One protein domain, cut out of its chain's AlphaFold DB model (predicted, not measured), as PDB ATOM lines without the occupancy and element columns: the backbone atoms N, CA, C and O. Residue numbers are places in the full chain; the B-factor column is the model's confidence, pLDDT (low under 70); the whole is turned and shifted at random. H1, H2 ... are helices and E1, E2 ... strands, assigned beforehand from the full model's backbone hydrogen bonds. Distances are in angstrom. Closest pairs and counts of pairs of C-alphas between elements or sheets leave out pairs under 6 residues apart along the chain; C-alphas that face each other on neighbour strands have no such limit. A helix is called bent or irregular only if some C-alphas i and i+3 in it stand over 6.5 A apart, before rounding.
ATOM      1  N   ASN A 392      -6.015 -45.929 -37.083       78.81
ATOM      2  CA  ASN A 392      -6.197 -44.473 -37.034       78.81
ATOM      3  C   ASN A 392      -5.259 -43.807 -36.008       78.81
ATOM      4  O   ASN A 392      -4.810 -42.680 -36.202       78.81
ATOM      5  N   ILE A 393      -4.940 -44.511 -34.918       78.44
ATOM      6  CA  ILE A 393      -3.973 -44.064 -33.903       78.44
ATOM      7  C   ILE A 393      -2.542 -44.352 -34.377       78.44
ATOM      8  O   ILE A 393      -1.649 -43.535 -34.162       78.44
ATOM      9  N   GLN A 394      -2.317 -45.478 -35.062       81.12
ATOM     10  CA  GLN A 394      -1.015 -45.863 -35.605       81.12
ATOM     11  C   GLN A 394      -0.470 -44.819 -36.590       81.12
ATOM     12  O   GLN A 394       0.722 -44.524 -36.547       81.12
ATOM     13  N   GLU A 395      -1.315 -44.209 -37.424       82.81
ATOM     14  CA  GLU A 395      -0.893 -43.096 -38.282       82.81
ATOM     15  C   GLU A 395      -0.416 -41.869 -37.500       82.81
ATOM     16  O   GLU A 395       0.611 -41.283 -37.839       82.81
ATOM     17  N   VAL A 396      -1.158 -41.471 -36.464       83.44
ATOM     18  CA  VAL A 396      -0.834 -40.301 -35.631       83.44
ATOM     19  C   VAL A 396       0.478 -40.538 -34.883       83.44
ATOM     20  O   VAL A 396       1.361 -39.685 -34.889       83.44
ATOM     21  N   VAL A 397       0.642 -41.736 -34.314       84.69
ATOM     22  CA  VAL A 397       1.881 -42.173 -33.657       84.69
ATOM     23  C   VAL A 397       3.047 -42.213 -34.645       84.69
ATOM     24  O   VAL A 397       4.124 -41.727 -34.321       84.69
ATOM     25  N   LYS A 398       2.844 -42.720 -35.869       86.31
ATOM     26  CA  LYS A 398       3.875 -42.727 -36.918       86.31
ATOM     27  C   LYS A 398       4.311 -41.308 -37.296       86.31
ATOM     28  O   LYS A 398       5.506 -41.078 -37.443       86.31
ATOM     29  N   LYS A 399       3.370 -40.365 -37.431       85.94
ATOM     30  CA  LYS A 399       3.649 -38.953 -37.748       85.94
ATOM     31  C   LYS A 399       4.509 -38.292 -36.656       85.94
ATOM     32  O   LYS A 399       5.486 -37.628 -36.986       85.94
ATOM     33  N   GLU A 400       4.218 -38.538 -35.377       87.94
ATOM     34  CA  GLU A 400       5.033 -38.009 -34.269       87.94
ATOM     35  C   GLU A 400       6.395 -38.728 -34.134       87.94
ATOM     36  O   GLU A 400       7.402 -38.073 -33.888       87.94
ATOM     37  N   ILE A 401       6.470 -40.046 -34.364       86.19
ATOM     38  CA  ILE A 401       7.742 -40.799 -34.370       86.19
ATOM     39  C   ILE A 401       8.687 -40.303 -35.472       86.19
ATOM     40  O   ILE A 401       9.872 -40.132 -35.205       86.19
ATOM     41  N   VAL A 402       8.183 -40.051 -36.687       85.62
ATOM     42  CA  VAL A 402       8.992 -39.495 -37.789       85.62
ATOM     43  C   VAL A 402       9.549 -38.128 -37.394       85.62
ATOM     44  O   VAL A 402      10.760 -37.964 -37.368       85.62
ATOM     45  N   LYS A 403       8.699 -37.213 -36.917       84.88
ATOM     46  CA  LYS A 403       9.124 -35.900 -36.405       84.88
ATOM     47  C   LYS A 403      10.207 -35.988 -35.315       84.88
ATOM     48  O   LYS A 403      11.082 -35.132 -35.280       84.88
ATOM     49  N   LEU A 404      10.161 -36.991 -34.430       83.62
ATOM     50  CA  LEU A 404      11.180 -37.193 -33.390       83.62
ATOM     51  C   LEU A 404      12.495 -37.789 -33.932       83.62
ATOM     52  O   LEU A 404      13.553 -37.485 -33.376       83.62
ATOM     53  N   LEU A 405      12.440 -38.590 -35.006       81.88
ATOM     54  CA  LEU A 405      13.612 -39.074 -35.752       81.88
ATOM     55  C   LEU A 405      14.276 -37.931 -36.536       81.88
ATOM     56  O   LEU A 405      15.484 -37.753 -36.427       81.88
ATOM     57  N   ASP A 406      13.486 -37.117 -37.244       79.88
ATOM     58  CA  ASP A 406      13.950 -35.958 -38.028       79.88
ATOM     59  C   ASP A 406      14.688 -34.917 -37.156       79.88
ATOM     60  O   ASP A 406      15.517 -34.151 -37.640       79.88
ATOM     61  N   THR A 407      14.392 -34.896 -35.852       77.94
ATOM     62  CA  THR A 407      15.032 -34.036 -34.838       77.94
ATOM     63  C   THR A 407      16.109 -34.739 -34.002       77.94
ATOM     64  O   THR A 407      16.571 -34.168 -33.020       77.94
ATOM     65  N   TYR A 408      16.472 -35.986 -34.324       77.44
ATOM     66  CA  TYR A 408      17.410 -36.841 -33.570       77.44
ATOM     67  C   TYR A 408      17.077 -37.082 -32.076       77.44
ATOM     68  O   TYR A 408      17.894 -37.648 -31.346       77.44
ATOM     69  N   ILE A 409      15.879 -36.719 -31.596       81.50
ATOM     70  CA  ILE A 409      15.446 -36.962 -30.203       81.50
ATOM     71  C   ILE A 409      15.305 -38.470 -29.937       81.50
ATOM     72  O   ILE A 409      15.537 -38.944 -28.824       81.50
ATOM     73  N   ILE A 410      14.974 -39.241 -30.975       83.94
ATOM     74  CA  ILE A 410      15.085 -40.701 -30.990       83.94
ATOM     75  C   ILE A 410      15.907 -41.146 -32.203       83.94
ATOM     76  O   ILE A 410      15.982 -40.443 -33.207       83.94
ATOM     77  N   TYR A 411      16.499 -42.334 -32.121       83.00
ATOM     78  CA  TYR A 411      17.284 -42.947 -33.193       83.00
ATOM     79  C   TYR A 411      16.999 -44.450 -33.276       83.00
ATOM     80  O   TYR A 411      16.434 -45.046 -32.355       83.00
ATOM     81  N   LEU A 412      17.366 -45.072 -34.397       83.00
ATOM     82  CA  LEU A 412      17.173 -46.505 -34.607       83.00
ATOM     83  C   LEU A 412      18.245 -47.318 -33.868       83.00
ATOM     84  O   LEU A 412      19.441 -47.101 -34.051       83.00
ATOM     85  N   ILE A 413      17.803 -48.297 -33.078       81.38
ATOM     86  CA  ILE A 413      18.643 -49.337 -32.469       81.38
ATOM     87  C   ILE A 413      18.249 -50.661 -33.127       81.38
ATOM     88  O   ILE A 413      17.062 -50.973 -33.185       81.38
ATOM     89  N   VAL A 414      19.228 -51.413 -33.639       73.19
ATOM     90  CA  VAL A 414      18.976 -52.641 -34.419       73.19
ATOM     91  C   VAL A 414      18.409 -53.752 -33.530       73.19
ATOM     92  O   VAL A 414      17.301 -54.217 -33.772       73.19
ATOM     93  N   ASP A 415      19.129 -54.110 -32.464       82.00
ATOM     94  CA  ASP A 415      18.754 -55.167 -31.520       82.00
ATOM     95  C   ASP A 415      18.887 -54.660 -30.076       82.00
ATOM     96  O   ASP A 415      19.956 -54.720 -29.468       82.00
ATOM     97  N   SER A 416      17.796 -54.135 -29.508       85.94
ATOM     98  CA  SER A 416      17.752 -53.777 -28.084       85.94
ATOM     99  C   SER A 416      17.280 -54.967 -27.238       85.94
ATOM    100  O   SER A 416      16.171 -55.458 -27.463       85.94
ATOM    101  N   PRO A 417      18.031 -55.397 -26.205       85.69
ATOM    102  CA  PRO A 417      17.548 -56.395 -25.249       85.69
ATOM    103  C   PRO A 417      16.481 -55.823 -24.293       85.69
ATOM    104  O   PRO A 417      15.798 -56.579 -23.604       85.69
ATOM    105  N   TRP A 418      16.317 -54.496 -24.252       87.88
ATOM    106  CA  TRP A 418      15.267 -53.801 -23.508       87.88
ATOM    107  C   TRP A 418      14.178 -53.312 -24.465       87.88
ATOM    108  O   TRP A 418      14.455 -52.499 -25.349       87.88
ATOM    109  N   VAL A 419      12.936 -53.758 -24.273       88.75
ATOM    110  CA  VAL A 419      11.777 -53.281 -25.046       88.75
ATOM    111  C   VAL A 419      10.594 -53.059 -24.111       88.75
ATOM    112  O   VAL A 419      10.167 -53.981 -23.416       88.75
ATOM    113  N   SER A 420      10.042 -51.847 -24.120       88.88
ATOM    114  CA  SER A 420       8.813 -51.465 -23.419       88.88
ATOM    115  C   SER A 420       7.705 -51.113 -24.428       88.88
ATOM    116  O   SER A 420       8.003 -50.650 -25.530       88.88
ATOM    117  N   PRO A 421       6.420 -51.347 -24.103       88.00
ATOM    118  CA  PRO A 421       5.324 -51.077 -25.021       88.00
ATOM    119  C   PRO A 421       4.951 -49.590 -25.006       88.00
ATOM    120  O   PRO A 421       4.714 -49.000 -23.953       88.00
ATOM    121  N   ILE A 422       4.817 -49.001 -26.190       86.06
ATOM    122  CA  ILE A 422       4.269 -47.660 -26.381       86.06
ATOM    123  C   ILE A 422       2.777 -47.687 -26.030       86.06
ATOM    124  O   ILE A 422       1.992 -48.413 -26.654       86.06
ATOM    125  N   HIS A 423       2.382 -46.849 -25.069       84.44
ATOM    126  CA  HIS A 423       0.986 -46.572 -24.725       84.44
ATOM    127  C   HIS A 423       0.541 -45.229 -25.303       84.44
ATOM    128  O   HIS A 423       1.151 -44.192 -25.056       84.44
ATOM    129  N   CYS A 424      -0.565 -45.243 -26.042       83.19
ATOM    130  CA  CYS A 424      -1.177 -44.037 -26.592       83.19
ATOM    131  C   CYS A 424      -2.158 -43.452 -25.571       83.19
ATOM    132  O   CYS A 424      -3.097 -44.135 -25.170       83.19
ATOM    133  N   VAL A 425      -1.960 -42.196 -25.160       80.75
ATOM    134  CA  VAL A 425      -2.820 -41.513 -24.179       80.75
ATOM    135  C   VAL A 425      -3.438 -40.264 -24.816       80.75
ATOM    136  O   VAL A 425      -2.712 -39.296 -25.062       80.75
ATOM    137  N   PRO A 426      -4.762 -40.232 -25.068       71.50
ATOM    138  CA  PRO A 426      -5.433 -39.031 -25.552       71.50
ATOM    139  C   PRO A 426      -5.315 -37.889 -24.534       71.50
ATOM    140  O   PRO A 426      -5.704 -38.025 -23.372       71.50
ATOM    141  N   LYS A 427      -4.794 -36.735 -24.959       73.75
ATOM    142  CA  LYS A 427      -4.783 -35.521 -24.129       73.75
ATOM    143  C   LYS A 427      -6.197 -34.923 -24.076       73.75
ATOM    144  O   LYS A 427      -6.911 -34.929 -25.079       73.75
ATOM    145  N   LYS A 428      -6.610 -34.366 -22.928       53.19
ATOM    146  CA  LYS A 428      -7.884 -33.622 -22.821       53.19
ATOM    147  C   LYS A 428      -7.907 -32.494 -23.863       53.19
ATOM    148  O   LYS A 428      -6.976 -31.702 -23.922       53.19
ATOM    149  N   GLY A 429      -8.961 -32.440 -24.678       55.88
ATOM    150  CA  GLY A 429      -9.095 -31.478 -25.782       55.88
ATOM    151  C   GLY A 429      -8.390 -31.869 -27.089       55.88
ATOM    152  O   GLY A 429      -8.558 -31.176 -28.087       55.88
ATOM    153  N   GLY A 430      -7.647 -32.981 -27.124       49.00
ATOM    154  CA  GLY A 430      -7.028 -33.502 -28.344       49.00
ATOM    155  C   GLY A 430      -8.064 -34.080 -29.309       49.00
ATOM    156  O   GLY A 430      -8.456 -35.236 -29.179       49.00
ATOM    157  N   ILE A 431      -8.500 -33.274 -30.277       52.78
ATOM    158  CA  ILE A 431      -9.262 -33.737 -31.442       52.78
ATOM    159  C   ILE A 431      -8.287 -34.411 -32.410       52.78
ATOM    160  O   ILE A 431      -7.312 -33.795 -32.839       52.78
ATOM    161  N   THR A 432      -8.559 -35.657 -32.792       52.66
ATOM    162  CA  THR A 432      -7.811 -36.349 -33.845       52.66
ATOM    163  C   THR A 432      -8.508 -36.107 -35.176       52.66
ATOM    164  O   THR A 432      -9.617 -36.585 -35.394       52.66
ATOM    165  N   VAL A 433      -7.879 -35.351 -36.075       52.75
ATOM    166  CA  VAL A 433      -8.409 -35.173 -37.434       52.75
ATOM    167  C   VAL A 433      -8.088 -36.429 -38.240       52.75
ATOM    168  O   VAL A 433      -6.918 -36.749 -38.444       52.75
ATOM    169  N   VAL A 434      -9.128 -37.141 -38.669       55.25
ATOM    170  CA  VAL A 434      -9.019 -38.368 -39.467       55.25
ATOM    171  C   VAL A 434      -9.465 -38.055 -40.891       55.25
ATOM    172  O   VAL A 434     -10.590 -37.601 -41.095       55.25
ATOM    173  N   THR A 435      -8.596 -38.297 -41.870       48.03
ATOM    174  CA  THR A 435      -8.975 -38.348 -43.288       48.03
ATOM    175  C   THR A 435      -9.823 -39.589 -43.543       48.03
ATOM    176  O   THR A 435      -9.355 -40.706 -43.324       48.03
ATOM    177  N   LYS A 436     -11.056 -39.405 -44.019       63.03
ATOM    178  CA  LYS A 436     -11.829 -40.487 -44.647       63.03
ATOM    179  C   LYS A 436     -11.302 -40.787 -46.053       63.03
ATOM    180  O   LYS A 436     -10.570 -39.989 -46.631       63.03
ATOM    181  N   GLU A 437     -11.762 -41.895 -46.628       57.06
ATOM    182  CA  GLU A 437     -11.465 -42.332 -48.005       57.06
ATOM    183  C   GLU A 437     -11.824 -41.268 -49.067       57.06
ATOM    184  O   GLU A 437     -11.147 -41.158 -50.083       57.06
ATOM    185  N   ASN A 438     -12.799 -40.396 -48.779       59.25
ATOM    186  CA  ASN A 438     -13.179 -39.246 -49.615       59.25
ATOM    187  C   ASN A 438     -12.272 -38.001 -49.422       59.25
ATOM    188  O   ASN A 438     -12.664 -36.897 -49.788       59.25
ATOM    189  N   ASN A 439     -11.105 -38.134 -48.777       52.12
ATOM    190  CA  ASN A 439     -10.223 -37.045 -48.309       52.12
ATOM    191  C   ASN A 439     -10.847 -36.033 -47.318       52.12
ATOM    192  O   ASN A 439     -10.181 -35.080 -46.908       52.12
ATOM    193  N   GLU A 440     -12.087 -36.238 -46.866       40.56
ATOM    194  CA  GLU A 440     -12.726 -35.389 -45.852       40.56
ATOM    195  C   GLU A 440     -11.994 -35.457 -44.502       40.56
ATOM    196  O   GLU A 440     -11.776 -36.537 -43.946       40.56
ATOM    197  N   LEU A 441     -11.663 -34.288 -43.947       53.94
ATOM    198  CA  LEU A 441     -10.977 -34.127 -42.663       53.94
ATOM    199  C   LEU A 441     -11.984 -34.098 -41.503       53.94
ATOM    200  O   LEU A 441     -12.485 -33.037 -41.134       53.94
ATOM    201  N   VAL A 442     -12.267 -35.254 -40.899       48.59
ATOM    202  CA  VAL A 442     -13.274 -35.366 -39.832       48.59
ATOM    203  C   VAL A 442     -12.641 -35.178 -38.441       48.59
ATOM    204  O   VAL A 442     -11.816 -36.004 -38.030       48.59
ATOM    205  N   PRO A 443     -13.024 -34.137 -37.671       49.06
ATOM    206  CA  PRO A 443     -12.537 -33.912 -36.310       49.06
ATOM    207  C   PRO A 443     -13.119 -34.957 -35.346       49.06
ATOM    208  O   PRO A 443     -14.223 -34.815 -34.824       49.06
ATOM    209  N   THR A 444     -12.364 -36.023 -35.093       54.38
ATOM    210  CA  THR A 444     -12.824 -37.196 -34.344       54.38
ATOM    211  C   THR A 444     -12.317 -37.163 -32.902       54.38
ATOM    212  O   THR A 444     -11.118 -37.074 -32.640       54.38
ATOM    213  N   ARG A 445     -13.233 -37.270 -31.934       50.09
ATOM    214  CA  ARG A 445     -12.904 -37.434 -30.510       50.09
ATOM    215  C   ARG A 445     -12.906 -38.921 -30.160       50.09
ATOM    216  O   ARG A 445     -13.956 -39.481 -29.861       50.09
TER     217      ARG A 445
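What this domain is: This is residues 392 to 445 of the 449 residues of a protein of Tanacetum cinerariifolium (UniProt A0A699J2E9). One helix, H1, points away from a small two-stranded hairpin, E1 and E2, which lies beyond the helix's first residues, and a long loop with no named element leaves the far end of H1, swings wide and comes back to the hairpin as a loose, open loop. Of that loop residues 412 to 421 stick out, and so does the far end of the helix with the turn after it, residues 403 to 408. The printed part has 54 residues, with one named helix and two named strands in the order H1, E1, E2; the sheet has the order E1 - E2 and is antiparallel. The class is mixed, helices and strands, with 23 residues in named elements, under half of those printed. The whole is loose, with a radius of gyration of the C-alphas of 14.4 A, and elongated, spanning 41 by 22 by 19 A.

Where its parts are: H1 takes residues 392 to 406 and measures 21.9 A from first to last C-alpha, from C-alpha 392 at (-6.197, -44.473, -37.034) to C-alpha 406 at (13.950, -35.958, -38.028). Residues 407 to 431 hold no named element. E1 takes residues 432 to 435, 9.7 A long. E2 takes residues 441 to 444, 9.1 A long, and ends with C-alpha 444 at (-12.824, -37.196, -34.344).

How they stand to each other: H1 is not bent; 10 of its 11 O i to N i+4 pairs are within hydrogen-bond range. The closest C-alphas of H1 and E1 are those of Asn 392 and Val 434, 7.2 A apart, the one pair within 8 A. Residues 392 to 396 of H1 make the 10 pairs of C-alphas within 10 A of E1. H1 and E2 are apart. E1 and E2 form a hairpin of antiparallel neighbours, with 144 degrees between their directions. Their C-alphas 433 and 443 face each other at 4.5 A. N 432 and O 444 are within hydrogen-bond range at 2.9 A, and N 444 and O 432 at 2.8 A.

The domain as a whole: The two C-alphas farthest apart are those of Pro 417 and Asn 438, 42.8 A. Without the stretches that stand free, 38 residues remain, spanning 35 by 22 by 14 A. The link from H1 to E1 is long, with 25 residues, and the link from E1 to E2 is tight, with 5. The printed part has no cut. Its mean pLDDT is 72.7, and residues 428 to 445 are under 70, a low confidence that takes in both strands.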